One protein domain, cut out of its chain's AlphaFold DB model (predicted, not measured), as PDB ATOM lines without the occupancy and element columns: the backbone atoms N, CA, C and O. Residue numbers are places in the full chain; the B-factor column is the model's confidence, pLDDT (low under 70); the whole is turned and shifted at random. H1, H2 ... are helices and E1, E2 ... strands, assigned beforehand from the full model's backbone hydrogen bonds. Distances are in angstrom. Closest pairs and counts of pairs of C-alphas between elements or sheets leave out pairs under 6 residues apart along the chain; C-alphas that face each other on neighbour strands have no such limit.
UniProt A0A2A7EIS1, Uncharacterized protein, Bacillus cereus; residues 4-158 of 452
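This is residues 4 to 158 of the 452 residues of an uncharacterized protein of Bacillus cereus (UniProt A0A2A7EIS1). A twisted sheet of seven strands curls round one long helix, H2, and a second helix, H1, packs side by side with H2 on the same face of the sheet. The long strands E3 and E4 and the shorter E1 and E2 make a wall beneath these helices; beyond E4 the sheet bends round with E5, E7 and E6, and short H3 stands crosswise near H2. The printed part has 155 residues with four named helices and seven named strands, in the order H1 E1 E2 E3 E4 H2 E5 H3 E6 H4 E7. The mixed sheet runs E1 E2 E3 E4 E5 E7 E6, and the class is mixed, helices and strands. The whole is compact, with a radius of gyration of the C-alphas of 15.9 A and spans of 48 by 35 by 26 A.

Start with H1, residues 4 to 18, on the sheet at a height over the sheet of 9.2 A. It lies over E1, residues 26 to 31, and only just over E2, residues 35 to 41, on which 3 of its C-alphas fall; on the local plane it runs along the strands, at 25 degrees to E1. E3, residues 47 to 59, and E4, residues 62 to 73, complete a meander, each strand the antiparallel neighbour of the one before, in three hairpins. Look for N 28 and O 39 at 2.8 A between E1 and E2, N 38 and O 51 at 2.8 A between E2 and E3, and N 52 and O 68 at 2.8 A between E3 and E4. Next comes H2, residues 81 to 104, on the same face as H1; the two touch, with the C-alphas of Cys 10 and Ala 93 closest at 5.2 A, at a shallow tilt of 9 degrees, opposite ways. The closest C-alphas of E3 and H2 are those of Ser 51 and Ile 91, 6.4 A apart. E5, residues 110 to 115, is parallel to E4, with N 113 and O 65 at 2.7 A; E4, H2 and E5 form a strand-helix-strand unit, two parallel neighbour strands with a helix between, its crossover right-handed. H3, residues 116 to 124, is on the sheet at a height of 7.5 A, over none of its strands, but only just: 2 of its C-alphas fall on E4. H3 and H2 are close but not clearly touching, with the C-alphas of Glu 88 and Phe 121 closest at 7.6 A, and about perpendicular at 90 degrees. H1, H2 and H3 on one face of the sheet make two layers, one of helices and one the sheet itself. E6, residues 130 to 132, is an edge strand; E5, H3 and E6 form a split unit, also right-handed, with E7, residues 150 to 155, between its strands. E7 is antiparallel to both, with N 153 and O 112 at 2.8 A and N 131 and O 154 at 2.8 A. H4, residues 141 to 144, only grazes the sheet with residues 143 to 144. Every O i to N i+4 pair is within hydrogen-bond range in H1 and H3, and 19 of 20 are in H2; H4 is too short for such a pair.

Find C-alpha 4 at (24.083, 112.097, 36.271); from there H1 runs 21.0 A to C-alpha 18. E3 covers 36.5 A and E4 35.9 A from first to last C-alpha. H2 begins at C-alpha 81, (43.384, 113.106, 11.416), and runs 34.8 A. E2 measures 19.2 A, E7 16.9 A, E5 16.8 A, E1 16.6 A and H3 12.3 A; E6 and H4 are shorter. E7 ends at C-alpha 155, (19.004, 124.244, 16.903).

The C-alphas of Thr 22 and Asn 138 are the two farthest apart, 49.2 A. The printed part has no cut, and no link is long. The mean pLDDT of the printed part is 71.6; 57 residues are under 70, among them residues 70 to 79 and 133 to 151, and H4 has a mean of 45.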
ATOM      1  N   PRO A   4      22.954 113.031  36.229       85.38
ATOM      2  CA  PRO A   4      24.083 112.097  36.271       85.38
ATOM      3  C   PRO A   4      24.234 111.250  34.998       85.38
ATOM      4  O   PRO A   4      25.356 110.956  34.598       85.38
ATOM      5  N   GLU A   5      23.127 110.893  34.342       85.50
ATOM      6  CA  GLU A   5      23.137 110.120  33.089       85.50
ATOM      7  C   GLU A   5      23.684 110.965  31.937       85.50
ATOM      8  O   GLU A   5      24.516 110.489  31.173       85.50
ATOM      9  N   LEU A   6      23.304 112.246  31.865       83.19
ATOM     10  CA  LEU A   6      23.850 113.189  30.883       83.19
ATOM     11  C   LEU A   6      25.361 113.362  30.996       83.19
ATOM     12  O   LEU A   6      26.072 113.313  29.993       83.19
ATOM     13  N   LYS A   7      25.850 113.549  32.227       84.81
ATOM     14  CA  LYS A   7      27.287 113.661  32.500       84.81
ATOM     15  C   LYS A   7      28.021 112.387  32.083       84.81
ATOM     16  O   LYS A   7      29.037 112.452  31.404       84.81
ATOM     17  N   LYS A   8      27.468 111.222  32.435       86.38
ATOM     18  CA  LYS A   8      28.046 109.925  32.071       86.38
ATOM     19  C   LYS A   8      28.076 109.708  30.556       86.38
ATOM     20  O   LYS A   8      29.079 109.236  30.041       86.38
ATOM     21  N   ASN A   9      27.014 110.077  29.843       85.75
ATOM     22  CA  ASN A   9      26.955 109.935  28.389       85.75
ATOM     23  C   ASN A   9      28.008 110.806  27.695       85.75
ATOM     24  O   ASN A   9      28.730 110.311  26.839       85.75
ATOM     25  N   CYS A  10      28.147 112.069  28.104       84.25
ATOM     26  CA  CYS A  10      29.170 112.957  27.554       84.25
ATOM     27  C   CYS A  10      30.595 112.450  27.841       84.25
ATOM     28  O   CYS A  10      31.402 112.416  26.916       84.25
ATOM     29  N   GLN A  11      30.884 111.987  29.066       85.56
ATOM     30  CA  GLN A  11      32.165 111.350  29.404       85.56
ATOM     31  C   GLN A  11      32.435 110.124  28.514       85.56
ATOM     32  O   GLN A  11      33.468 110.062  27.854       85.56
ATOM     33  N   ASN A  12      31.488 109.183  28.445       86.12
ATOM     34  CA  ASN A  12      31.639 107.937  27.691       86.12
ATOM     35  C   ASN A  12      31.884 108.187  26.196       86.12
ATOM     36  O   ASN A  12      32.719 107.518  25.595       86.12
ATOM     37  N   THR A  13      31.172 109.142  25.586       84.00
ATOM     38  CA  THR A  13      31.356 109.481  24.167       84.00
ATOM     39  C   THR A  13      32.790 109.928  23.887       84.00
ATOM     40  O   THR A  13      33.400 109.470  22.921       84.00
ATOM     41  N   VAL A  14      33.352 110.775  24.753       82.19
ATOM     42  CA  VAL A  14      34.726 111.265  24.594       82.19
ATOM     43  C   VAL A  14      35.744 110.166  24.897       82.19
ATOM     44  O   VAL A  14      36.707 110.024  24.153       82.19
ATOM     45  N   GLU A  15      35.532 109.347  25.928       84.12
ATOM     46  CA  GLU A  15      36.422 108.222  26.256       84.12
ATOM     47  C   GLU A  15      36.494 107.185  25.127       84.12
ATOM     48  O   GLU A  15      37.579 106.720  24.778       84.12
ATOM     49  N   VAL A  16      35.358 106.858  24.504       85.25
ATOM     50  CA  VAL A  16      35.306 105.939  23.358       85.25
ATOM     51  C   VAL A  16      36.026 106.531  22.147       85.25
ATOM     52  O   VAL A  16      36.731 105.804  21.447       85.25
ATOM     53  N   ALA A  17      35.904 107.838  21.904       81.19
ATOM     54  CA  ALA A  17      36.659 108.511  20.848       81.19
ATOM     55  C   ALA A  17      38.168 108.505  21.149       81.19
ATOM     56  O   ALA A  17      38.961 108.122  20.296       81.19
ATOM     57  N   ALA A  18      38.555 108.837  22.383       80.75
ATOM     58  CA  ALA A  18      39.945 108.872  22.823       80.75
ATOM     59  C   ALA A  18      40.610 107.487  22.823       80.75
ATOM     60  O   ALA A  18      41.802 107.386  22.556       80.75
ATOM     61  N   SER A  19      39.860 106.403  23.057       79.81
ATOM     62  CA  SER A  19      40.397 105.032  22.994       79.81
ATOM     63  C   SER A  19      40.823 104.584  21.593       79.81
ATOM     64  O   SER A  19      41.502 103.568  21.461       79.81
ATOM     65  N   LYS A  20      40.409 105.317  20.550       79.81
ATOM     66  CA  LYS A  20      40.800 105.057  19.159       79.81
ATOM     67  C   LYS A  20      42.107 105.744  18.782       79.81
ATOM     68  O   LYS A  20      42.603 105.488  17.692       79.81
ATOM     69  N   LEU A  21      42.635 106.611  19.649       72.94
ATOM     70  CA  LEU A  21      43.925 107.239  19.424       72.94
ATOM     71  C   LEU A  21      45.037 106.203  19.523       72.94
ATOM     72  O   LEU A  21      45.025 105.329  20.393       72.94
ATOM     73  N   THR A  22      46.029 106.356  18.651       72.44
ATOM     74  CA  THR A  22      47.248 105.540  18.686       72.44
ATOM     75  C   THR A  22      47.977 105.660  20.036       72.44
ATOM     76  O   THR A  22      48.573 104.696  20.516       72.44
ATOM     77  N   GLU A  23      47.896 106.829  20.680       71.62
ATOM     78  CA  GLU A  23      48.493 107.100  21.988       71.62
ATOM     79  C   GLU A  23      47.469 107.035  23.125       71.62
ATOM     80  O   GLU A  23      46.325 107.489  23.015       71.62
ATOM     81  N   LYS A  24      47.915 106.535  24.283       77.00
ATOM     82  CA  LYS A  24      47.077 106.501  25.481       77.00
ATOM     83  C   LYS A  24      46.756 107.926  25.933       77.00
ATOM     84  O   LYS A  24      47.649 108.699  26.273       77.00
ATOM     85  N   SER A  25      45.466 108.228  25.990       77.62
ATOM     86  CA  SER A  25      44.951 109.551  26.336       77.62
ATOM     87  C   SER A  25      44.340 109.578  27.733       77.62
ATOM     88  O   SER A  25      43.708 108.616  28.168       77.62
ATOM     89  N   GLU A  26      44.501 110.702  28.422       80.81
ATOM     90  CA  GLU A  26      43.801 111.019  29.663       80.81
ATOM     91  C   GLU A  26      42.646 111.973  29.346       80.81
ATOM     92  O   GLU A  26      42.865 113.089  28.874       80.81
ATOM     93  N   VAL A  27      41.414 111.522  29.592       80.56
ATOM     94  CA  VAL A  27      40.193 112.311  29.387       80.56
ATOM     95  C   VAL A  27      39.663 112.772  30.739       80.56
ATOM     96  O   VAL A  27      39.295 111.962  31.587       80.56
ATOM     97  N   GLU A  28      39.576 114.083  30.929       82.94
ATOM     98  CA  GLU A  28      38.985 114.706  32.107       82.94
ATOM     99  C   GLU A  28      37.781 115.555  31.681       82.94
ATOM    100  O   GLU A  28      37.941 116.556  30.981       82.94
ATOM    101  N   VAL A  29      36.570 115.198  32.127       80.19
ATOM    102  CA  VAL A  29      35.382 116.042  31.926       80.19
ATOM    103  C   VAL A  29      34.948 116.674  33.243       80.19
ATOM    104  O   VAL A  29      34.645 116.003  34.230       80.19
ATOM    105  N   LYS A  30      34.915 118.008  33.263       83.12
ATOM    106  CA  LYS A  30      34.512 118.817  34.416       83.12
ATOM    107  C   LYS A  30      33.140 119.409  34.188       83.12
ATOM    108  O   LYS A  30      32.887 120.046  33.170       83.12
ATOM    109  N   TYR A  31      32.292 119.285  35.202       77.31
ATOM    110  CA  TYR A  31      30.979 119.913  35.231       77.31
ATOM    111  C   TYR A  31      30.873 120.833  36.440       77.31
ATOM    112  O   TYR A  31      31.033 120.397  37.578       77.31
ATOM    113  N   THR A  32      30.518 122.085  36.194       75.88
ATOM    114  CA  THR A  32      30.027 123.018  37.208       75.88
ATOM    115  C   THR A  32      28.573 123.374  36.903       75.88
ATOM    116  O   THR A  32      28.009 122.929  35.905       75.88
ATOM    117  N   VAL A  33      27.957 124.195  37.754       67.31
ATOM    118  CA  VAL A  33      26.606 124.725  37.503       67.31
ATOM    119  C   VAL A  33      26.556 125.564  36.218       67.31
ATOM    120  O   VAL A  33      25.522 125.602  35.564       67.31
ATOM    121  N   LYS A  34      27.666 126.214  35.837       77.12
ATOM    122  CA  LYS A  34      27.711 127.185  34.729       77.12
ATOM    123  C   LYS A  34      28.624 126.788  33.572       77.12
ATOM    124  O   LYS A  34      28.756 127.556  32.623       77.12
ATOM    125  N   GLN A  35      29.286 125.636  33.650       82.50
ATOM    126  CA  GLN A  35      30.288 125.237  32.668       82.50
ATOM    127  C   GLN A  35      30.388 123.718  32.556       82.50
ATOM    128  O   GLN A  35      30.393 123.023  33.571       82.50
ATOM    129  N   ALA A  36      30.545 123.224  31.334       80.94
ATOM    130  CA  ALA A  36      31.035 121.881  31.050       80.94
ATOM    131  C   ALA A  36      32.337 122.007  30.255       80.94
ATOM    132  O   ALA A  36      32.406 122.801  29.319       80.94
ATOM    133  N   ALA A  37      33.375 121.271  30.634       83.88
ATOM    134  CA  ALA A  37      34.661 121.302  29.952       83.88
ATOM    135  C   ALA A  37      35.179 119.883  29.752       83.88
ATOM    136  O   ALA A  37      35.237 119.115  30.706       83.88
ATOM    137  N   VAL A  38      35.570 119.568  28.524       82.31
ATOM    138  CA  VAL A  38      36.292 118.356  28.152       82.31
ATOM    139  C   VAL A  38      37.748 118.750  27.963       82.31
ATOM    140  O   VAL A  38      38.053 119.610  27.131       82.31
ATOM    141  N   ASN A  39      38.635 118.146  28.745       82.56
ATOM    142  CA  ASN A  39      40.072 118.260  28.576       82.56
ATOM    143  C   ASN A  39      40.633 116.881  28.217       82.56
ATOM    144  O   ASN A  39      40.424 115.919  28.956       82.56
ATOM    145  N   VAL A  40      41.318 116.788  27.080       79.00
ATOM    146  CA  VAL A  40      42.032 115.575  26.681       79.00
ATOM    147  C   VAL A  40      43.517 115.875  26.589       79.00
ATOM    148  O   VAL A  40      43.921 116.807  25.886       79.00
ATOM    149  N   LYS A  41      44.315 115.072  27.300       80.00
ATOM    150  CA  LYS A  41      45.778 115.158  27.314       80.00
ATOM    151  C   LYS A  41      46.401 113.869  26.832       80.00
ATOM    152  O   LYS A  41      46.070 112.790  27.321       80.00
ATOM    153  N   THR A  42      47.380 114.002  25.951       69.81
ATOM    154  CA  THR A  42      48.272 112.909  25.567       69.81
ATOM    155  C   THR A  42      49.672 113.158  26.143       69.81
ATOM    156  O   THR A  42      50.239 114.244  25.964       69.81
ATOM    157  N   PRO A  43      50.268 112.191  26.865       66.44
ATOM    158  CA  PRO A  43      51.605 112.359  27.438       66.44
ATOM    159  C   PRO A  43      52.712 112.505  26.381       66.44
ATOM    160  O   PRO A  43      53.672 113.250  26.596       66.44
ATOM    161  N   GLU A  44      52.580 111.813  25.247       61.84
ATOM    162  CA  GLU A  44      53.637 111.665  24.239       61.84
ATOM    163  C   GLU A  44      53.573 112.764  23.164       61.84
ATOM    164  O   GLU A  44      54.536 113.519  23.004       61.84
ATOM    165  N   THR A  45      52.423 112.963  22.513       56.00
ATOM    166  CA  THR A  45      52.202 114.071  21.557       56.00
ATOM    167  C   THR A  45      52.054 115.447  22.211       56.00
ATOM    168  O   THR A  45      52.150 116.469  21.522       56.00
ATOM    169  N   ARG A  46      51.880 115.511  23.543       63.56
ATOM    170  CA  ARG A  46      51.634 116.751  24.310       63.56
ATOM    171  C   ARG A  46      50.496 117.584  23.707       63.56
ATOM    172  O   ARG A  46      50.587 118.819  23.663       63.56
ATOM    173  N   LEU A  47      49.468 116.899  23.214       62.50
ATOM    174  CA  LEU A  47      48.238 117.498  22.727       62.50
ATOM    175  C   LEU A  47      47.374 117.862  23.935       62.50
ATOM    176  O   LEU A  47      47.137 117.030  24.808       62.50
ATOM    177  N   ASP A  48      46.935 119.116  23.989       70.62
ATOM    178  CA  ASP A  48      45.958 119.606  24.962       70.62
ATOM    179  C   ASP A  48      44.756 120.136  24.178       70.62
ATOM    180  O   ASP A  48      44.821 121.215  23.573       70.62
ATOM    181  N   ILE A  49      43.691 119.334  24.124       69.00
ATOM    182  CA  ILE A  49      42.397 119.759  23.590       69.00
ATOM    183  C   ILE A  49      41.535 120.141  24.780       69.00
ATOM    184  O   ILE A  49      41.136 119.292  25.573       69.00
ATOM    185  N   THR A  50      41.206 121.424  24.870       75.88
ATOM    186  CA  THR A  50      40.222 121.930  25.820       75.88
ATOM    187  C   THR A  50      39.036 122.470  25.040       75.88
ATOM    188  O   THR A  50      39.123 123.523  24.408       75.88
ATOM    189  N   SER A  51      37.922 121.748  25.110       72.06
ATOM    190  CA  SER A  51      36.621 122.229  24.649       72.06
ATOM    191  C   SER A  51      35.803 122.586  25.874       72.06
ATOM    192  O   SER A  51      35.635 121.767  26.775       72.06
ATOM    193  N   SER A  52      35.316 123.815  25.949       78.19
ATOM    194  CA  SER A  52      34.503 124.244  27.074       78.19
ATOM    195  C   SER A  52      33.285 125.002  26.614       78.19
ATOM    196  O   SER A  52      33.310 125.765  25.650       78.19
ATOM    197  N   ILE A  53      32.208 124.767  27.338       74.62
ATOM    198  CA  ILE A  53      30.948 125.427  27.140       74.62
ATOM    199  C   ILE A  53      30.559 126.128  28.438       74.62
ATOM    200  O   ILE A  53      30.498 125.476  29.480       74.62
ATOM    201  N   SER A  54      30.285 127.436  28.385       75.50
ATOM    202  CA  SER A  54      29.904 128.243  29.554       75.50
ATOM    203  C   SER A  54      28.607 129.032  29.356       75.50
ATOM    204  O   SER A  54      28.373 129.606  28.292       75.50
ATOM    205  N   ILE A  55      27.777 129.093  30.403       74.50
ATOM    206  CA  ILE A  55      26.553 129.906  30.436       74.50
ATOM    207  C   ILE A  55      26.944 131.380  30.547       74.50
ATOM    208  O   ILE A  55      27.612 131.787  31.502       74.50
ATOM    209  N   LYS A  56      26.485 132.196  29.596       70.94
ATOM    210  CA  LYS A  56      26.589 133.661  29.674       70.94
ATOM    211  C   LYS A  56      25.306 134.319  30.149       70.94
ATOM    212  O   LYS A  56      25.381 135.305  30.875       70.94
ATOM    213  N   ASN A  57      24.158 133.784  29.751       65.88
ATOM    214  CA  ASN A  57      22.857 134.298  30.155       65.88
ATOM    215  C   ASN A  57      21.851 133.144  30.233       65.88
ATOM    216  O   ASN A  57      21.875 132.266  29.370       65.88
ATOM    217  N   GLU A  58      21.007 133.140  31.260       66.69
ATOM    218  CA  GLU A  58      20.050 132.067  31.541       66.69
ATOM    219  C   GLU A  58      18.739 132.667  32.054       66.69
ATOM    220  O   GLU A  58      18.730 133.503  32.957       66.69
ATOM    221  N   SER A  59      17.647 132.216  31.451       61.72
ATOM    222  CA  SER A  59      16.256 132.480  31.803       61.72
ATOM    223  C   SER A  59      15.464 131.191  31.536       61.72
ATOM    224  O   SER A  59      15.891 130.399  30.691       61.72
ATOM    225  N   PRO A  60      14.310 130.963  32.185       61.94
ATOM    226  CA  PRO A  60      13.407 129.875  31.796       61.94
ATOM    227  C   PRO A  60      13.123 129.838  30.281       61.94
ATOM    228  O   PRO A  60      13.066 128.776  29.675       61.94
ATOM    229  N   SER A  61      13.070 130.998  29.622       59.31
ATOM    230  CA  SER A  61      12.751 131.085  28.190       59.31
ATOM    231  C   SER A  61      13.949 130.855  27.255       59.31
ATOM    232  O   SER A  61      13.763 130.688  26.045       59.31
ATOM    233  N   TYR A  62      15.194 130.914  27.753       69.94
ATOM    234  CA  TYR A  62      16.391 130.755  26.917       69.94
ATOM    235  C   TYR A  62      17.698 130.564  27.700       69.94
ATOM    236  O   TYR A  62      17.884 131.056  28.812       69.94
ATOM    237  N   MET A  63      18.688 129.975  27.031       73.69
ATOM    238  CA  MET A  63      20.068 129.914  27.499       73.69
ATOM    239  C   MET A  63      21.043 130.301  26.385       73.69
ATOM    240  O   MET A  63      20.995 129.746  25.287       73.69
ATOM    241  N   ILE A  64      21.944 131.244  26.679       76.62
ATOM    242  CA  ILE A  64      23.059 131.614  25.799       76.62
ATOM    243  C   ILE A  64      24.336 130.994  26.327       76.62
ATOM    244  O   ILE A  64      24.740 131.194  27.479       76.62
ATOM    245  N   ILE A  65      24.997 130.299  25.424       79.19
ATOM    246  CA  ILE A  65      26.118 129.449  25.706       79.19
ATOM    247  C   ILE A  65      27.308 129.875  24.854       79.19
ATOM    248  O   ILE A  65      27.201 129.943  23.636       79.19
ATOM    249  N   ASN A  66      28.468 130.085  25.470       78.31
ATOM    250  CA  ASN A  66      29.723 130.242  24.740       78.31
ATOM    251  C   ASN A  66      30.417 128.895  24.592       78.31
ATOM    252  O   ASN A  66      30.760 128.292  25.607       78.31
ATOM    253  N   LEU A  67      30.676 128.478  23.354       77.19
ATOM    254  CA  LEU A  67      31.555 127.362  23.035       77.19
ATOM    255  C   LEU A  67      32.943 127.901  22.682       77.19
ATOM    256  O   LEU A  67      33.127 128.624  21.701       77.19
ATOM    257  N   GLU A  68      33.921 127.517  23.490       78.25
ATOM    258  CA  GLU A  68      35.326 127.849  23.311       78.25
ATOM    259  C   GLU A  68      36.105 126.549  23.144       78.25
ATOM    260  O   GLU A  68      36.133 125.712  24.047       78.25
ATOM    261  N   THR A  69      36.737 126.386  21.985       71.50
ATOM    262  CA  THR A  69      37.626 125.253  21.723       71.50
ATOM    263  C   THR A  69      39.035 125.773  21.537       71.50
ATOM    264  O   THR A  69      39.277 126.652  20.713       71.50
ATOM    265  N   THR A  70      39.964 125.220  22.302       69.06
ATOM    266  CA  THR A  70      41.392 125.454  22.130       69.06
ATOM    267  C   THR A  70      42.085 124.117  21.950       69.06
ATOM    268  O   THR A  70      41.838 123.169  22.695       69.06
ATOM    269  N   SER A  71      42.956 124.053  20.954       67.50
ATOM    270  CA  SER A  71      43.843 122.922  20.732       67.50
ATOM    271  C   SER A  71      45.260 123.478  20.724       67.50
ATOM    272  O   SER A  71      45.547 124.459  20.032       67.50
ATOM    273  N   LYS A  72      46.135 122.918  21.560       62.75
ATOM    274  CA  LYS A  72      47.557 123.268  21.587       62.75
ATOM    275  C   LYS A  72      48.376 122.005  21.385       62.75
ATOM    276  O   LYS A  72      48.337 121.109  22.225       62.75
ATOM    277  N   VAL A  73      49.165 121.976  20.316       58.03
ATOM    278  CA  VAL A  73      50.249 121.004  20.142       58.03
ATOM    279  C   VAL A  73      51.521 121.663  20.666       58.03
ATOM    280  O   VAL A  73      51.922 122.717  20.180       58.03
ATOM    281  N   ARG A  74      52.164 121.089  21.690       56.06
ATOM    282  CA  ARG A  74      53.442 121.626  22.211       56.06
ATOM    283  C   ARG A  74      54.663 121.221  21.364       56.06
ATOM    284  O   ARG A  74      55.792 121.473  21.780       56.06
ATOM    285  N   SER A  75      54.451 120.587  20.209       53.94
ATOM    286  CA  SER A  75      55.478 120.186  19.238       53.94
ATOM    287  C   SER A  75      55.153 120.745  17.846       53.94
ATOM    288  O   SER A  75      53.996 121.033  17.559       53.94
ATOM    289  N   TYR A  76      56.157 120.893  16.975       52.31
ATOM    290  CA  TYR A  76      56.030 121.421  15.601       52.31
ATOM    291  C   TYR A  76      55.280 120.487  14.621       52.31
ATOM    292  O   TYR A  76      55.496 120.570  13.413       52.31
ATOM    293  N   ARG A  77      54.441 119.564  15.105       60.22
ATOM    294  CA  ARG A  77      53.628 118.693  14.248       60.22
ATOM    295  C   ARG A  77      52.281 119.337  13.935       60.22
ATOM    296  O   ARG A  77      51.646 119.923  14.808       60.22
ATOM    297  N   GLU A  78      51.855 119.183  12.687       63.78
ATOM    298  CA  GLU A  78      50.466 119.394  12.283       63.78
ATOM    299  C   GLU A  78      49.551 118.395  13.012       63.78
ATOM    300  O   GLU A  78      49.993 117.307  13.394       63.78
ATOM    301  N   TYR A  79      48.284 118.765  13.219       66.06
ATOM    302  CA  TYR A  79      47.289 117.866  13.807       66.06
ATOM    303  C   TYR A  79      47.114 116.624  12.934       66.06
ATOM    304  O   TYR A  79      46.920 116.741  11.721       66.06
ATOM    305  N   SER A  80      47.142 115.440  13.544       71.19
ATOM    306  CA  SER A  80      46.765 114.222  12.834       71.19
ATOM    307  C   SER A  80      45.252 114.192  12.579       71.19
ATOM    308  O   SER A  80      44.474 114.901  13.219       71.19
ATOM    309  N   GLN A  81      44.814 113.338  11.652       73.25
ATOM    310  CA  GLN A  81      43.384 113.106  11.416       73.25
ATOM    311  C   GLN A  81      42.672 112.563  12.666       73.25
ATOM    312  O   GLN A  81      41.524 112.916  12.917       73.25
ATOM    313  N   GLU A  82      43.360 111.756  13.476       73.00
ATOM    314  CA  GLU A  82      42.846 111.226  14.744       73.00
ATOM    315  C   GLU A  82      42.637 112.345  15.785       73.00
ATOM    316  O   GLU A  82      41.604 112.383  16.458       73.00
ATOM    317  N   ASP A  83      43.560 113.314  15.857       73.00
ATOM    318  CA  ASP A  83      43.464 114.470  16.765       73.00
ATOM    319  C   ASP A  83      42.311 115.401  16.389       73.00
ATOM    320  O   ASP A  83      41.593 115.906  17.259       73.00
ATOM    321  N   LEU A  84      42.130 115.624  15.081       74.56
ATOM    322  CA  LEU A  84      40.992 116.369  14.559       74.56
ATOM    323  C   LEU A  84      39.706 115.640  14.945       74.56
ATOM    324  O   LEU A  84      38.922 116.209  15.693       74.56
ATOM    325  N   GLN A  85      39.544 114.360  14.600       76.19
ATOM    326  CA  GLN A  85      38.353 113.577  14.958       76.19
ATOM    327  C   GLN A  85      38.037 113.597  16.462       76.19
ATOM    328  O   GLN A  85      36.873 113.693  16.852       76.19
ATOM    329  N   LEU A  86      39.040 113.553  17.339       77.00
ATOM    330  CA  LEU A  86      38.812 113.659  18.779       77.00
ATOM    331  C   LEU A  86      38.297 115.049  19.194       77.00
ATOM    332  O   LEU A  86      37.382 115.152  20.021       77.00
ATOM    333  N   ARG A  87      38.868 116.124  18.634       76.06
ATOM    334  CA  ARG A  87      38.381 117.499  18.838       76.06
ATOM    335  C   ARG A  87      36.917 117.610  18.413       76.06
ATOM    336  O   ARG A  87      36.104 118.167  19.149       76.06
ATOM    337  N   GLU A  88      36.576 117.030  17.270       77.25
ATOM    338  CA  GLU A  88      35.221 117.005  16.719       77.25
ATOM    339  C   GLU A  88      34.233 116.287  17.645       77.25
ATOM    340  O   GLU A  88      33.195 116.841  18.013       77.25
ATOM    341  N   GLN A  89      34.586 115.082  18.102       78.69
ATOM    342  CA  GLN A  89      33.765 114.307  19.036       78.69
ATOM    343  C   GLN A  89      33.591 115.016  20.383       78.69
ATOM    344  O   GLN A  89      32.516 114.956  20.978       78.69
ATOM    345  N   SER A  90      34.611 115.741  20.845       79.31
ATOM    346  CA  SER A  90      34.535 116.538  22.074       79.31
ATOM    347  C   SER A  90      33.535 117.690  21.947       79.31
ATOM    348  O   SER A  90      32.747 117.927  22.864       79.31
ATOM    349  N   ILE A  91      33.525 118.379  20.800       79.81
ATOM    350  CA  ILE A  91      32.555 119.440  20.500       79.81
ATOM    351  C   ILE A  91      31.137 118.861  20.436       79.81
ATOM    352  O   ILE A  91      30.244 119.373  21.110       79.81
ATOM    353  N   LEU A  92      30.928 117.777  19.683       81.75
ATOM    354  CA  LEU A  92      29.612 117.147  19.533       81.75
ATOM    355  C   LEU A  92      29.067 116.621  20.870       81.75
ATOM    356  O   LEU A  92      27.908 116.865  21.196       81.75
ATOM    357  N   ALA A  93      29.906 115.973  21.685       81.69
ATOM    358  CA  ALA A  93      29.515 115.482  23.007       81.69
ATOM    359  C   ALA A  93      29.073 116.620  23.942       81.69
ATOM    360  O   ALA A  93      28.100 116.476  24.687       81.69
ATOM    361  N   LEU A  94      29.763 117.763  23.889       83.19
ATOM    362  CA  LEU A  94      29.390 118.952  24.650       83.19
ATOM    363  C   LEU A  94      28.093 119.584  24.132       83.19
ATOM    364  O   LEU A  94      27.256 119.970  24.947       83.19
ATOM    365  N   LEU A  95      27.892 119.666  22.813       82.31
ATOM    366  CA  LEU A  95      26.632 120.145  22.238       82.31
ATOM    367  C   LEU A  95      25.459 119.281  22.720       82.31
ATOM    368  O   LEU A  95      24.518 119.816  23.304       82.31
ATOM    369  N   GLU A  96      25.548 117.957  22.578       83.62
ATOM    370  CA  GLU A  96      24.501 117.019  23.010       83.62
ATOM    371  C   GLU A  96      24.233 117.074  24.521       83.62
ATOM    372  O   GLU A  96      23.078 117.045  24.954       83.62
ATOM    373  N   TYR A  97      25.279 117.240  25.340       84.88
ATOM    374  CA  TYR A  97      25.112 117.458  26.777       84.88
ATOM    375  C   TYR A  97      24.208 118.662  27.066       84.88
ATOM    376  O   TYR A  97      23.289 118.556  27.882       84.88
ATOM    377  N   TRP A  98      24.432 119.798  26.398       83.44
ATOM    378  CA  TRP A  98      23.641 121.007  26.633       83.44
ATOM    379  C   TRP A  98      22.237 120.936  26.041       83.44
ATOM    380  O   TRP A  98      21.304 121.429  26.677       83.44
ATOM    381  N   LYS A  99      22.054 120.255  24.903       82.94
ATOM    382  CA  LYS A  99      20.716 119.947  24.373       82.94
ATOM    383  C   LYS A  99      19.893 119.134  25.375       82.94
ATOM    384  O   LYS A  99      18.726 119.431  25.616       82.94
ATOM    385  N   GLY A 100      20.502 118.151  26.037       83.56
ATOM    386  CA  GLY A 100      19.825 117.410  27.100       83.56
ATOM    387  C   GLY A 100      19.678 118.191  28.413       83.56
ATOM    388  O   GLY A 100      18.690 118.018  29.127       83.56
ATOM    389  N   TYR A 101      20.621 119.079  28.740       82.75
ATOM    390  CA  TYR A 101      20.531 119.942  29.924       82.75
ATOM    391  C   TYR A 101      19.370 120.941  29.821       82.75
ATOM    392  O   TYR A 101      18.659 121.148  30.804       82.75
ATOM    393  N   LYS A 102      19.132 121.493  28.625       84.31
ATOM    394  CA  LYS A 102      17.962 122.317  28.293       84.31
ATOM    395  C   LYS A 102      16.656 121.629  28.711       84.31
ATOM    396  O   LYS A 102      15.859 122.222  29.428       84.31
ATOM    397  N   GLN A 103      16.479 120.355  28.345       83.00
ATOM    398  CA  GLN A 103      15.284 119.570  28.694       83.00
ATOM    399  C   GLN A 103      15.136 119.357  30.207       83.00
ATOM    400  O   GLN A 103      14.033 119.375  30.737       83.00
ATOM    401  N   LEU A 104      16.247 119.157  30.923       82.75
ATOM    402  CA  LEU A 104      16.238 118.983  32.379       82.75
ATOM    403  C   LEU A 104      15.846 120.242  33.151       82.75
ATOM    404  O   LEU A 104      15.354 120.140  34.274       82.75
ATOM    405  N   LYS A 105      16.172 121.409  32.598       79.56
ATOM    406  CA  LYS A 105      15.924 122.712  33.214       79.56
ATOM    407  C   LYS A 105      14.651 123.383  32.720       79.56
ATOM    408  O   LYS A 105      14.385 124.491  33.166       79.56
ATOM    409  N   ASP A 106      13.896 122.699  31.864       73.69
ATOM    410  CA  ASP A 106      12.694 123.226  31.223       73.69
ATOM    411  C   ASP A 106      12.963 124.566  30.527       73.69
ATOM    412  O   ASP A 106      12.261 125.553  30.708       73.69
ATOM    413  N   ILE A 107      14.081 124.615  29.797       73.88
ATOM    414  CA  ILE A 107      14.501 125.812  29.075       73.88
ATOM    415  C   ILE A 107      13.992 125.726  27.646       73.88
ATOM    416  O   ILE A 107      14.319 124.784  26.923       73.88
ATOM    417  N   ASP A 108      13.274 126.747  27.195       69.38
ATOM    418  CA  ASP A 108      12.656 126.700  25.868       69.38
ATOM    419  C   ASP A 108      13.688 126.695  24.730       69.38
ATOM    420  O   ASP A 108      13.517 126.017  23.711       69.38
ATOM    421  N   ARG A 109      14.783 127.459  24.869       74.62
ATOM    422  CA  ARG A 109      15.707 127.747  23.755       74.62
ATOM    423  C   ARG A 109      17.176 127.702  24.139       74.62
ATOM    424  O   ARG A 109      17.568 128.140  25.216       74.62
ATOM    425  N   LEU A 110      17.998 127.233  23.204       78.56
ATOM    426  CA  LEU A 110      19.442 127.111  23.364       78.56
ATOM    427  C   LEU A 110      20.159 127.846  22.234       78.56
ATOM    428  O   LEU A 110      19.942 127.545  21.060       78.56
ATOM    429  N   PHE A 111      21.018 128.796  22.597       79.25
ATOM    430  CA  PHE A 111      21.829 129.560  21.656       79.25
ATOM    431  C   PHE A 111      23.308 129.312  21.900       79.25
ATOM    432  O   PHE A 111      23.785 129.453  23.025       79.25
ATOM    433  N   PHE A 112      24.049 129.020  20.837       80.00
ATOM    434  CA  PHE A 112      25.485 128.780  20.877       80.00
ATOM    435  C   PHE A 112      26.237 129.932  20.223       80.00
ATOM    436  O   PHE A 112      26.068 130.211  19.040       80.00
ATOM    437  N   ARG A 113      27.110 130.582  20.982       79.00
ATOM    438  CA  ARG A 113      28.080 131.555  20.493       79.00
ATOM    439  C   ARG A 113      29.432 130.870  20.344       79.00
ATOM    440  O   ARG A 113      29.965 130.351  21.322       79.00
ATOM    441  N   MET A 114      29.996 130.886  19.142       77.88
ATOM    442  CA  MET A 114      31.240 130.174  18.822       77.88
ATOM    443  C   MET A 114      32.101 130.954  17.828       77.88
ATOM    444  O   MET A 114      31.600 131.839  17.134       77.88
ATOM    445  N   SER A 115      33.399 130.643  17.772       75.06
ATOM    446  CA  SER A 115      34.322 131.248  16.804       75.06
ATOM    447  C   SER A 115      34.065 130.763  15.373       75.06
ATOM    448  O   SER A 115      33.591 129.644  15.176       75.06
ATOM    449  N   ASN A 116      34.455 131.562  14.372       71.19
ATOM    450  CA  ASN A 116      34.366 131.174  12.953       71.19
ATOM    451  C   ASN A 116      35.108 129.860  12.631       71.19
ATOM    452  O   ASN A 116      34.676 129.107  11.766       71.19
ATOM    453  N   GLU A 117      36.202 129.559  13.336       71.38
ATOM    454  CA  GLU A 117      36.950 128.306  13.165       71.38
ATOM    455  C   GLU A 117      36.148 127.090  13.659       71.38
ATOM    456  O   GLU A 117      36.024 126.091  12.959       71.38
ATOM    457  N   THR A 118      35.552 127.194  14.851       72.62
ATOM    458  CA  THR A 118      34.706 126.131  15.424       72.62
ATOM    459  C   THR A 118      33.458 125.913  14.568       72.62
ATOM    460  O   THR A 118      32.992 124.789  14.398       72.62
ATOM    461  N   LEU A 119      32.948 126.999  13.990       69.50
ATOM    462  CA  LEU A 119      31.819 126.978  13.083       69.50
ATOM    463  C   LEU A 119      32.115 126.246  11.770       69.50
ATOM    464  O   LEU A 119      31.293 125.451  11.326       69.50
ATOM    465  N   ALA A 120      33.260 126.516  11.137       68.06
ATOM    466  CA  ALA A 120      33.629 125.864   9.882       68.06
ATOM    467  C   ALA A 120      33.617 124.333  10.029       68.06
ATOM    468  O   ALA A 120      33.094 123.631   9.167       68.06
ATOM    469  N   PHE A 121      34.097 123.833  11.171       70.31
ATOM    470  CA  PHE A 121      34.003 122.422  11.530       70.31
ATOM    471  C   PHE A 121      32.539 121.948  11.686       70.31
ATOM    472  O   PHE A 121      32.118 120.974  11.061       70.31
ATOM    473  N   ILE A 122      31.729 122.656  12.473       69.00
ATOM    474  CA  ILE A 122      30.320 122.302  12.707       69.00
ATOM    475  C   ILE A 122      29.507 122.283  11.403       69.00
ATOM    476  O   ILE A 122      28.655 121.424  11.239       69.00
ATOM    477  N   HIS A 123      29.786 123.174  10.450       65.75
ATOM    478  CA  HIS A 123      29.137 123.155   9.135       65.75
ATOM    479  C   HIS A 123      29.658 122.061   8.204       65.75
ATOM    480  O   HIS A 123      28.890 121.559   7.392       65.75
ATOM    481  N   SER A 124      30.930 121.667   8.319       63.75
ATOM    482  CA  SER A 124      31.449 120.499   7.591       63.75
ATOM    483  C   SER A 124      30.862 119.172   8.082       63.75
ATOM    484  O   SER A 124      31.024 118.147   7.426       63.75
ATOM    485  N   THR A 125      30.163 119.187   9.220       61.94
ATOM    486  CA  THR A 125      29.471 118.029   9.770       61.94
ATOM    487  C   THR A 125      27.963 118.267   9.719       61.94
ATOM    488  O   THR A 125      27.391 118.916  10.588       61.94
ATOM    489  N   ASP A 126      27.279 117.669   8.736       56.28
ATOM    490  CA  ASP A 126      25.804 117.706   8.590       56.28
ATOM    491  C   ASP A 126      25.035 117.314   9.881       56.28
ATOM    492  O   ASP A 126      23.836 117.556  10.023       56.28
ATOM    493  N   ASN A 127      25.736 116.732  10.858       53.75
ATOM    494  CA  ASN A 127      25.228 116.161  12.099       53.75
ATOM    495  C   ASN A 127      25.042 117.140  13.271       53.75
ATOM    496  O   ASN A 127      24.512 116.727  14.302       53.75
ATOM    497  N   ALA A 128      25.463 118.405  13.189       63.88
ATOM    498  CA  ALA A 128      25.366 119.281  14.365       63.88
ATOM    499  C   ALA A 128      23.942 119.810  14.632       63.88
ATOM    500  O   ALA A 128      23.598 120.125  15.779       63.88
ATOM    501  N   GLY A 129      23.105 119.883  13.590       69.38
ATOM    502  CA  GLY A 129      21.729 120.362  13.698       69.38
ATOM    503  C   GLY A 129      21.639 121.816  14.171       69.38
ATOM    504  O   GLY A 129      20.792 122.104  15.015       69.38
ATOM    505  N   LEU A 130      22.519 122.703  13.684       75.81
ATOM    506  CA  LEU A 130      22.572 124.122  14.059       75.81
ATOM    507  C   LEU A 130      22.366 125.070  12.859       75.81
ATOM    508  O   LEU A 130      22.945 124.862  11.795       75.81
ATOM    509  N   THR A 131      21.577 126.133  13.052       74.75
ATOM    510  CA  THR A 131      21.285 127.199  12.076       74.75
ATOM    511  C   THR A 131      21.849 128.525  12.584       74.75
ATOM    512  O   THR A 131      21.688 128.854  13.762       74.75
ATOM    513  N   GLU A 132      22.487 129.303  11.704       72.75
ATOM    514  CA  GLU A 132      22.960 130.657  12.026       72.75
ATOM    515  C   GLU A 132      21.776 131.594  12.303       72.75
ATOM    516  O   GLU A 132      20.798 131.624  11.554       72.75
ATOM    517  N   VAL A 133      21.861 132.372  13.381       69.94
ATOM    518  CA  VAL A 133      20.901 133.448  13.647       69.94
ATOM    519  C   VAL A 133      21.326 134.672  12.827       69.94
ATOM    520  O   VAL A 133      22.469 135.114  12.983       69.94
ATOM    521  N   PRO A 134      20.452 135.233  11.966       62.22
ATOM    522  CA  PRO A 134      20.793 136.395  11.154       62.22
ATOM    523  C   PRO A 134      21.301 137.564  12.012       62.22
ATOM    524  O   PRO A 134      20.751 137.818  13.089       62.22
ATOM    525  N   PRO A 135      22.327 138.301  11.557       57.72
ATOM    526  CA  PRO A 135      22.799 139.482  12.262       57.72
ATOM    527  C   PRO A 135      21.744 140.588  12.169       57.72
ATOM    528  O   PRO A 135      21.465 141.097  11.086       57.72
ATOM    529  N   ILE A 136      21.183 140.992  13.308       55.81
ATOM    530  CA  ILE A 136      20.223 142.100  13.377       55.81
ATOM    531  C   ILE A 136      20.889 143.272  14.085       55.81
ATOM    532  O   ILE A 136      21.370 143.132  15.213       55.81
ATOM    533  N   LYS A 137      20.930 144.425  13.401       48.62
ATOM    534  CA  LYS A 137      21.756 145.598  13.745       48.62
ATOM    535  C   LYS A 137      21.579 146.114  15.183       48.62
ATOM    536  O   LYS A 137      22.547 146.624  15.733       48.62
ATOM    537  N   ASN A 138      20.416 145.912  15.812       46.03
ATOM    538  CA  ASN A 138      20.091 146.500  17.123       46.03
ATOM    539  C   ASN A 138      19.807 145.482  18.246       46.03
ATOM    540  O   ASN A 138      19.802 145.843  19.420       46.03
ATOM    541  N   LEU A 139      19.606 144.206  17.909       48.53
ATOM    542  CA  LEU A 139      18.949 143.215  18.783       48.53
ATOM    543  C   LEU A 139      19.905 142.468  19.728       48.53
ATOM    544  O   LEU A 139      19.495 141.782  20.662       48.53
ATOM    545  N   PHE A 140      21.202 142.584  19.454       50.28
ATOM    546  CA  PHE A 140      22.237 141.745  20.045       50.28
ATOM    547  C   PHE A 140      23.498 142.534  20.400       50.28
ATOM    548  O   PHE A 140      24.546 141.926  20.600       50.28
ATOM    549  N   SER A 141      23.452 143.865  20.491       43.00
ATOM    550  CA  SER A 141      24.648 144.663  20.807       43.00
ATOM    551  C   SER A 141      25.340 144.176  22.090       43.00
ATOM    552  O   SER A 141      26.558 144.059  22.105       43.00
ATOM    553  N   ILE A 142      24.584 143.722  23.099       43.00
ATOM    554  CA  ILE A 142      25.110 143.120  24.344       43.00
ATOM    555  C   ILE A 142      25.672 141.692  24.136       43.00
ATOM    556  O   ILE A 142      26.568 141.253  24.857       43.00
ATOM    557  N   ILE A 143      25.173 140.948  23.146       47.62
ATOM    558  CA  ILE A 143      25.576 139.561  22.839       47.62
ATOM    559  C   ILE A 143      26.802 139.530  21.902       47.62
ATOM    560  O   ILE A 143      27.661 138.649  22.040       47.62
ATOM    561  N   TYR A 144      26.934 140.528  21.019       45.44
ATOM    562  CA  TYR A 144      28.054 140.723  20.092       45.44
ATOM    563  C   TYR A 144      29.205 141.565  20.668       45.44
ATOM    564  O   TYR A 144      30.318 141.500  20.141       45.44
ATOM    565  N   THR A 145      29.024 142.293  21.778       42.69
ATOM    566  CA  THR A 145      30.142 142.949  22.474       42.69
ATOM    567  C   THR A 145      30.979 141.925  23.231       42.69
ATOM    568  O   THR A 145      30.814 141.726  24.430       42.69
ATOM    569  N   SER A 146      31.877 141.232  22.530       43.75
ATOM    570  CA  SER A 146      33.183 140.884  23.115       43.75
ATOM    571  C   SER A 146      34.219 140.352  22.128       43.75
ATOM    572  O   SER A 146      35.357 140.279  22.549       43.75
ATOM    573  N   ASN A 147      33.896 140.008  20.871       47.06
ATOM    574  CA  ASN A 147      34.896 139.708  19.829       47.06
ATOM    575  C   ASN A 147      34.215 139.574  18.455       47.06
ATOM    576  O   ASN A 147      33.357 138.708  18.284       47.06
ATOM    577  N   GLY A 148      34.648 140.356  17.459       52.22
ATOM    578  CA  GLY A 148      34.140 140.319  16.072       52.22
ATOM    579  C   GLY A 148      34.356 138.997  15.314       52.22
ATOM    580  O   GLY A 148      34.008 138.900  14.145       52.22
ATOM    581  N   ASN A 149      34.897 137.971  15.980       60.03
ATOM    582  CA  ASN A 149      35.198 136.652  15.418       60.03
ATOM    583  C   ASN A 149      34.197 135.562  15.843       60.03
ATOM    584  O   ASN A 149      34.490 134.378  15.665       60.03
ATOM    585  N   SER A 150      33.067 135.933  16.459       62.94
ATOM    586  CA  SER A 150      32.063 134.980  16.951       62.94
ATOM    587  C   SER A 150      30.689 135.185  16.319       62.94
ATOM    588  O   SER A 150      30.258 136.316  16.106       62.94
ATOM    589  N   LYS A 151      30.006 134.074  16.043       68.62
ATOM    590  CA  LYS A 151      28.655 134.016  15.471       68.62
ATOM    591  C   LYS A 151      27.706 133.285  16.425       68.62
ATOM    592  O   LYS A 151      28.164 132.527  17.285       68.62
ATOM    593  N   LEU A 152      26.402 133.544  16.293       73.75
ATOM    594  CA  LEU A 152      25.344 132.982  17.138       73.75
ATOM    595  C   LEU A 152      24.525 131.948  16.354       73.75
ATOM    596  O   LEU A 152      24.076 132.221  15.245       73.75
ATOM    597  N   PHE A 153      24.308 130.783  16.956       75.31
ATOM    598  CA  PHE A 153      23.623 129.637  16.360       75.31
ATOM    599  C   PHE A 153      22.502 129.135  17.258       75.31
ATOM    600  O   PHE A 153      22.551 129.303  18.475       75.31
ATOM    601  N   ARG A 154      21.522 128.468  16.653       74.94
ATOM    602  CA  ARG A 154      20.395 127.799  17.320       74.94
ATOM    603  C   ARG A 154      20.192 126.396  16.758       74.94
ATOM    604  O   ARG A 154      20.725 126.097  15.699       74.94
ATOM    605  N   GLU A 155      19.394 125.567  17.417       73.88
ATOM    606  CA  GLU A 155      19.004 124.244  16.903       73.88
ATOM    607  C   GLU A 155      18.176 124.344  15.599       73.88
ATOM    608  O   GLU A 155      17.373 125.265  15.435       73.88
ATOM    609  N   ASN A 156      18.358 123.387  14.678       65.06
ATOM    610  CA  ASN A 156      17.618 123.230  13.417       65.06
ATOM    611  C   ASN A 156      16.188 122.754  13.691       65.06
ATOM    612  O   ASN A 156      15.846 121.594  13.470       65.06
ATOM    613  N   GLN A 157      15.350 123.647  14.194       61.00
ATOM    614  CA  GLN A 157      13.908 123.454  14.243       61.00
ATOM    615  C   GLN A 157      13.228 124.694  13.655       61.00
ATOM    616  O   GLN A 157      13.741 125.806  13.842       61.00
ATOM    617  N   PRO A 158      12.096 124.539  12.940       56.59
ATOM    618  CA  PRO A 158      11.249 125.667  12.585       56.59
ATOM    619  C   PRO A 158      10.726 126.284  13.883       56.59
ATOM    620  O   PRO A 158       9.740 125.839  14.459       56.59
TER     621      PRO A 158